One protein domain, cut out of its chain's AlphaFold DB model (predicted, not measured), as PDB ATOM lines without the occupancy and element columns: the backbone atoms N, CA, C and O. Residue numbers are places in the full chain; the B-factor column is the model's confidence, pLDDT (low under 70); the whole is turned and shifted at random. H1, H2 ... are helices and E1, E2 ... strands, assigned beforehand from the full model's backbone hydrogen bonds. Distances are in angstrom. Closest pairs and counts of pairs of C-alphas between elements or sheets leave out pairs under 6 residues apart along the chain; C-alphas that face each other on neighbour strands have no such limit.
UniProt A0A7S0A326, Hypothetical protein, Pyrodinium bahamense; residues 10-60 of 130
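Overview. This is residues 10 to 60 of the 130 residues of the protein "Hypothetical protein" of Pyrodinium bahamense (UniProt A0A7S0A326). This is a small, loop-rich domain with little regular structure: a short strand pair, E1 and E2, in the middle, with helix H1 on one side of it and helix H2 on the other, and one long loop, residues 27 to 42, that joins the two helices. The printed part has 51 residues, with E1, H1, H2, E2 in chain order; the sheet E1 - E2 is antiparallel. The class is mixed, with only 16 residues in named elements. It is compact, with a radius of gyration of the C-alphas of 9.6 A, and spans 26 by 23 by 17 A.

Along the chain. E1, residues 12 to 14, measures 6.5 A and begins at C-alpha 12 (-15.032, 52.352, 81.988). H1 is residues 23 to 26, 5.2 A. H2, residues 43 to 48, measures 8.9 A. E2, residues 54 to 56, measures 6.2 A and ends at C-alpha 56 (-10.528, 51.296, 84.625).

Arrangement. E1 and E2 are antiparallel neighbours at 146 degrees, with N 14 and O 54 2.8 A apart, within hydrogen-bond range. Residues 13 to 14 of E1 also pair antiparallel with residues 32 to 33. The closest C-alphas of H1 and E2 are Cys 24 and Cys 56, 5.5 A; of H2 and E1, Cys 13 and Cys 46, 5.5 A. H1 and H2 are apart. Every O i to N i+4 pair in H2 is within hydrogen-bond range; H1 is too short for one, and its one O i to N i+3 pair is out of range.

Size, cuts and confidence. The C-alphas farthest apart, Gly 50 and Gly 60, are 26.6 A apart. The printed part has no cut. The link from H1 to H2 is long, 16 residues. Residues 59 to 60 have pLDDT under 70.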
ATOM      1  N   GLU A  10     -18.000  56.039  87.719       78.06
ATOM      2  CA  GLU A  10     -18.378  54.902  86.897       78.06
ATOM      3  C   GLU A  10     -17.133  54.293  86.259       78.06
ATOM      4  O   GLU A  10     -16.256  54.977  85.724       78.06
ATOM      5  N   SER A  11     -17.041  52.973  86.355       89.19
ATOM      6  CA  SER A  11     -16.011  52.194  85.686       89.19
ATOM      7  C   SER A  11     -16.169  52.271  84.168       89.19
ATOM      8  O   SER A  11     -17.288  52.253  83.656       89.19
ATOM      9  N   PHE A  12     -15.052  52.302  83.448       92.81
ATOM     10  CA  PHE A  12     -15.032  52.352  81.988       92.81
ATOM     11  C   PHE A  12     -13.995  51.384  81.418       92.81
ATOM     12  O   PHE A  12     -13.032  51.006  82.084       92.81
ATOM     13  N   CYS A  13     -14.169  51.001  80.157       94.81
ATOM     14  CA  CYS A  13     -13.185  50.225  79.414       94.81
ATOM     15  C   CYS A  13     -12.360  51.148  78.516       94.81
ATOM     16  O   CYS A  13     -12.915  51.854  77.673       94.81
ATOM     17  N   CYS A  14     -11.042  51.146  78.698       95.19
ATOM     18  CA  CYS A  14     -10.112  51.834  77.822       95.19
ATOM     19  C   CYS A  14      -9.664  50.912  76.690       95.19
ATOM     20  O   CYS A  14      -9.024  49.888  76.936       95.19
ATOM     21  N   THR A  15      -9.973  51.291  75.451       94.44
ATOM     22  CA  THR A  15      -9.601  50.509  74.261       94.44
ATOM     23  C   THR A  15      -8.264  50.930  73.657       94.44
ATOM     24  O   THR A  15      -7.671  50.189  72.877       94.44
ATOM     25  N   SER A  16      -7.793  52.134  73.989       93.38
ATOM     26  CA  SER A  16      -6.562  52.702  73.455       93.38
ATOM     27  C   SER A  16      -6.047  53.817  74.361       93.38
ATOM     28  O   SER A  16      -6.782  54.744  74.718       93.38
ATOM     29  N   ALA A  17      -4.763  53.734  74.686       94.25
ATOM     30  CA  ALA A  17      -4.044  54.688  75.508       94.25
ATOM     31  C   ALA A  17      -2.671  54.982  74.874       94.25
ATOM     32  O   ALA A  17      -2.066  54.070  74.305       94.25
ATOM     33  N   PRO A  18      -2.184  56.235  74.921       93.69
ATOM     34  CA  PRO A  18      -0.852  56.594  74.454       93.69
ATOM     35  C   PRO A  18       0.246  56.111  75.409       93.69
ATOM     36  O   PRO A  18       1.343  55.814  74.947       93.69
ATOM     37  N   ASP A  19      -0.046  56.007  76.709       92.38
ATOM     38  CA  ASP A  19       0.865  55.442  77.696       92.38
ATOM     39  C   ASP A  19       0.346  54.080  78.172       92.38
ATOM     40  O   ASP A  19      -0.754  53.961  78.713       92.38
ATOM     41  N   ALA A  20       1.136  53.034  77.936       89.81
ATOM     42  CA  ALA A  20       0.769  51.666  78.297       89.81
ATOM     43  C   ALA A  20       1.002  51.347  79.785       89.81
ATOM     44  O   ALA A  20       0.480  50.344  80.270       89.81
ATOM     45  N   SER A  21       1.777  52.171  80.498       91.94
ATOM     46  CA  SER A  21       2.038  51.996  81.933       91.94
ATOM     47  C   SER A  21       0.896  52.569  82.771       91.94
ATOM     48  O   SER A  21       0.596  52.048  83.843       91.94
ATOM     49  N   ASP A  22       0.223  53.599  82.254       91.75
ATOM     50  CA  ASP A  22      -0.974  54.199  82.830       91.75
ATOM     51  C   ASP A  22      -2.094  54.340  81.776       91.75
ATOM     52  O   ASP A  22      -2.421  55.440  81.307       91.75
ATOM     53  N   PRO A  23      -2.721  53.220  81.375       92.25
ATOM     54  CA  PRO A  23      -3.766  53.239  80.360       92.25
ATOM     55  C   PRO A  23      -5.041  53.936  80.844       92.25
ATOM     56  O   PRO A  23      -5.808  54.443  80.030       92.25
ATOM     57  N   CYS A  24      -5.287  53.987  82.155       91.81
ATOM     58  CA  CYS A  24      -6.515  54.550  82.706       91.81
ATOM     59  C   CYS A  24      -6.504  56.079  82.763       91.81
ATOM     60  O   CYS A  24      -7.511  56.696  82.406       91.81
ATOM     61  N   ASN A  25      -5.386  56.702  83.143       91.75
ATOM     62  CA  ASN A  25      -5.258  58.158  83.130       91.75
ATOM     63  C   ASN A  25      -4.947  58.683  81.728       91.75
ATOM     64  O   ASN A  25      -5.446  59.748  81.362       91.75
ATOM     65  N   SER A  26      -4.192  57.938  80.917       94.06
ATOM     66  CA  SER A  26      -3.848  58.373  79.560       94.06
ATOM     67  C   SER A  26      -4.903  58.017  78.498       94.06
ATOM     68  O   SER A  26      -4.806  58.477  77.362       94.06
ATOM     69  N   CYS A  27      -5.956  57.267  78.851       93.69
ATOM     70  CA  CYS A  27      -6.978  56.815  77.906       93.69
ATOM     71  C   CYS A  27      -7.574  57.948  77.061       93.69
ATOM     72  O   CYS A  27      -8.141  58.909  77.608       93.69
ATOM     73  N   TRP A  28      -7.549  57.784  75.732       93.56
ATOM     74  CA  TRP A  28      -8.125  58.758  74.808       93.56
ATOM     75  C   TRP A  28      -9.621  58.956  75.083       93.56
ATOM     76  O   TRP A  28     -10.338  57.970  75.246       93.56
ATOM     77  N   PRO A  29     -10.155  60.192  75.048       90.12
ATOM     78  CA  PRO A  29     -11.572  60.438  75.324       90.12
ATOM     79  C   PRO A  29     -12.530  59.618  74.449       90.12
ATOM     80  O   PRO A  29     -13.551  59.148  74.936       90.12
ATOM     81  N   ARG A  30     -12.184  59.387  73.172       89.88
ATOM     82  CA  ARG A  30     -12.983  58.554  72.252       89.88
ATOM     83  C   ARG A  30     -12.769  57.044  72.415       89.88
ATOM     84  O   ARG A  30     -13.501  56.273  71.812       89.88
ATOM     85  N   ALA A  31     -11.758  56.634  73.175       92.25
ATOM     86  CA  ALA A  31     -11.452  55.235  73.470       92.25
ATOM     87  C   ALA A  31     -12.046  54.772  74.811       92.25
ATOM     88  O   ALA A  31     -11.879  53.614  75.191       92.25
ATOM     89  N   ARG A  32     -12.723  55.669  75.540       92.38
ATOM     90  CA  ARG A  32     -13.403  55.361  76.798       92.38
ATOM     91  C   ARG A  32     -14.801  54.840  76.509       92.38
ATOM     92  O   ARG A  32     -15.684  55.591  76.105       92.38
ATOM     93  N   GLN A  33     -15.004  53.558  76.770       93.12
ATOM     94  CA  GLN A  33     -16.304  52.916  76.660       93.12
ATOM     95  C   GLN A  33     -16.950  52.895  78.041       93.12
ATOM     96  O   GLN A  33     -16.485  52.194  78.939       93.12
ATOM     97  N   GLY A  34     -18.001  53.695  78.209       90.12
ATOM     98  CA  GLY A  34     -18.801  53.733  79.433       90.12
ATOM     99  C   GLY A  34     -19.823  52.590  79.519       90.12
ATOM    100  O   GLY A  34     -19.968  51.818  78.565       90.12
ATOM    101  N   PRO A  35     -20.587  52.503  80.621       88.75
ATOM    102  CA  PRO A  35     -21.515  51.398  80.891       88.75
ATOM    103  C   PRO A  35     -22.645  51.241  79.866       88.75
ATOM    104  O   PRO A  35     -23.230  50.168  79.746       88.75
ATOM    105  N   GLN A  36     -22.930  52.288  79.088       88.50
ATOM    106  CA  GLN A  36     -23.915  52.249  78.005       88.50
ATOM    107  C   GLN A  36     -23.410  51.526  76.742       88.50
ATOM    108  O   GLN A  36     -24.208  51.133  75.895       88.50
ATOM    109  N   SER A  37     -22.096  51.329  76.609       90.44
ATOM    110  CA  SER A  37     -21.480  50.619  75.485       90.44
ATOM    111  C   SER A  37     -21.258  49.148  75.832       90.44
ATOM    112  O   SER A  37     -20.896  48.823  76.959       90.44
ATOM    113  N   PHE A  38     -21.357  48.246  74.846       91.38
ATOM    114  CA  PHE A  38     -21.102  46.811  75.056       91.38
ATOM    115  C   PHE A  38     -19.754  46.538  75.744       91.38
ATOM    116  O   PHE A  38     -19.704  45.776  76.704       91.38
ATOM    117  N   CYS A  39     -18.683  47.212  75.318       92.62
ATOM    118  CA  CYS A  39     -17.349  47.049  75.906       92.62
ATOM    119  C   CYS A  39     -17.209  47.655  77.306       92.62
ATOM    120  O   CYS A  39     -16.328  47.262  78.062       92.62
ATOM    121  N   GLY A  40     -18.039  48.639  77.650       91.06
ATOM    122  CA  GLY A  40     -17.948  49.369  78.912       91.06
ATOM    123  C   GLY A  40     -18.959  48.929  79.966       91.06
ATOM    124  O   GLY A  40     -18.827  49.329  81.116       91.06
ATOM    125  N   LYS A  41     -19.943  48.090  79.611       89.94
ATOM    126  CA  LYS A  41     -20.987  47.610  80.534       89.94
ATOM    127  C   LYS A  41     -20.442  46.763  81.685       89.94
ATOM    128  O   LYS A  41     -21.027  46.743  82.760       89.94
ATOM    129  N   ALA A  42     -19.354  46.028  81.449       90.44
ATOM    130  CA  ALA A  42     -18.756  45.128  82.426       90.44
ATOM    131  C   ALA A  42     -17.283  44.849  82.114       90.44
ATOM    132  O   ALA A  42     -16.874  44.812  80.951       90.44
ATOM    133  N   ARG A  43     -16.511  44.530  83.160       91.88
ATOM    134  CA  ARG A  43     -15.095  44.147  83.051       91.88
ATOM    135  C   ARG A  43     -14.870  42.971  82.100       91.88
ATOM    136  O   ARG A  43     -13.961  43.021  81.282       91.88
ATOM    137  N   ALA A  44     -15.708  41.939  82.176       91.94
ATOM    138  CA  ALA A  44     -15.617  40.793  81.272       91.94
ATOM    139  C   ALA A  44     -15.838  41.205  79.806       91.94
ATOM    140  O   ALA A  44     -15.098  40.785  78.925       91.94
ATOM    141  N   SER A  45     -16.808  42.089  79.553       93.19
ATOM    142  CA  SER A  45     -17.110  42.583  78.204       93.19
ATOM    143  C   SER A  45     -16.008  43.485  77.644       93.19
ATOM    144  O   SER A  45     -15.770  43.479  76.442       93.19
ATOM    145  N   CYS A  46     -15.288  44.207  78.503       94.75
ATOM    146  CA  CYS A  46     -14.110  44.976  78.107       94.75
ATOM    147  C   CYS A  46     -13.027  44.085  77.489       94.75
ATOM    148  O   CYS A  46     -12.515  44.391  76.415       94.75
ATOM    149  N   TYR A  47     -12.716  42.957  78.131       93.94
ATOM    150  CA  TYR A  47     -11.703  42.024  77.632       93.94
ATOM    151  C   TYR A  47     -12.166  41.212  76.414       93.94
ATOM    152  O   TYR A  47     -11.327  40.767  75.633       93.94
ATOM    153  N   ASP A  48     -13.476  41.054  76.223       94.25
ATOM    154  CA  ASP A  48     -14.055  40.412  75.035       94.25
ATOM    155  C   ASP A  48     -13.952  41.302  73.782       94.25
ATOM    156  O   ASP A  48     -13.782  40.812  72.669       94.25
ATOM    157  N   CYS A  49     -13.955  42.629  73.956       92.25
ATOM    158  CA  CYS A  49     -13.873  43.571  72.839       92.25
ATOM    159  C   CYS A  49     -12.524  43.590  72.110       92.25
ATOM    160  O   CYS A  49     -12.445  44.113  70.996       92.25
ATOM    161  N   GLY A  50     -11.456  43.062  72.710       90.75
ATOM    162  CA  GLY A  50     -10.165  42.971  72.042       90.75
ATOM    163  C   GLY A  50      -8.976  42.787  72.974       90.75
ATOM    164  O   GLY A  50      -9.054  42.921  74.195       90.75
ATOM    165  N   LYS A  51      -7.822  42.504  72.369       87.75
ATOM    166  CA  LYS A  51      -6.542  42.446  73.084       87.75
ATOM    167  C   LYS A  51      -6.070  43.865  73.418       87.75
ATOM    168  O   LYS A  51      -6.208  44.763  72.595       87.75
ATOM    169  N   GLY A  52      -5.493  44.056  74.605       87.88
ATOM    170  CA  GLY A  52      -4.974  45.359  75.054       87.88
ATOM    171  C   GLY A  52      -6.018  46.294  75.676       87.88
ATOM    172  O   GLY A  52      -5.699  47.430  76.009       87.88
ATOM    173  N   MET A  53      -7.250  45.817  75.866       93.06
ATOM    174  CA  MET A  53      -8.297  46.546  76.579       93.06
ATOM    175  C   MET A  53      -7.995  46.573  78.080       93.06
ATOM    176  O   MET A  53      -7.662  45.541  78.669       93.06
ATOM    177  N   THR A  54      -8.147  47.736  78.714       94.69
ATOM    178  CA  THR A  54      -7.964  47.878  80.164       94.69
ATOM    179  C   THR A  54      -9.245  48.346  80.828       94.69
ATOM    180  O   THR A  54      -9.819  49.366  80.457       94.69
ATOM    181  N   TRP A  55      -9.687  47.610  81.845       94.25
ATOM    182  CA  TRP A  55     -10.799  48.026  82.687       94.25
ATOM    183  C   TRP A  55     -10.321  49.011  83.749       94.25
ATOM    184  O   TRP A  55      -9.449  48.683  84.553       94.25
ATOM    185  N   CYS A  56     -10.918  50.195  83.766       92.81
ATOM    186  CA  CYS A  56     -10.528  51.296  84.625       92.81
ATOM    187  C   CYS A  56     -11.635  51.589  85.628       92.81
ATOM    188  O   CYS A  56     -12.771  51.895  85.262       92.81
ATOM    189  N   VAL A  57     -11.285  51.501  86.909       89.50
ATOM    190  CA  VAL A  57     -12.140  51.931  88.014       89.50
ATOM    191  C   VAL A  57     -11.606  53.256  88.551       89.50
ATOM    192  O   VAL A  57     -10.393  53.420  88.685       89.50
ATOM    193  N   PRO A  58     -12.470  54.230  88.851       77.94
ATOM    194  CA  PRO A  58     -12.020  55.476  89.446       77.94
ATOM    195  C   PRO A  58     -11.478  55.236  90.859       77.94
ATOM    196  O   PRO A  58     -12.019  54.433  91.619       77.94
ATOM    197  N   ALA A  59     -10.433  55.979  91.230       69.19
ATOM    198  CA  ALA A  59      -9.684  55.798  92.477       69.19
ATOM    199  C   ALA A  59     -10.540  55.873  93.764       69.19
ATOM    200  O   ALA A  59     -10.152  55.331  94.792       69.19
ATOM    201  N   GLY A  60     -11.728  56.487  93.712       62.97
ATOM    202  CA  GLY A  60     -12.678  56.536  94.832       62.97
ATOM    203  C   GLY A  60     -13.653  55.352  94.929       62.97
ATOM    204  O   GLY A  60     -14.348  55.228  95.934       62.97
TER     205      GLY A  60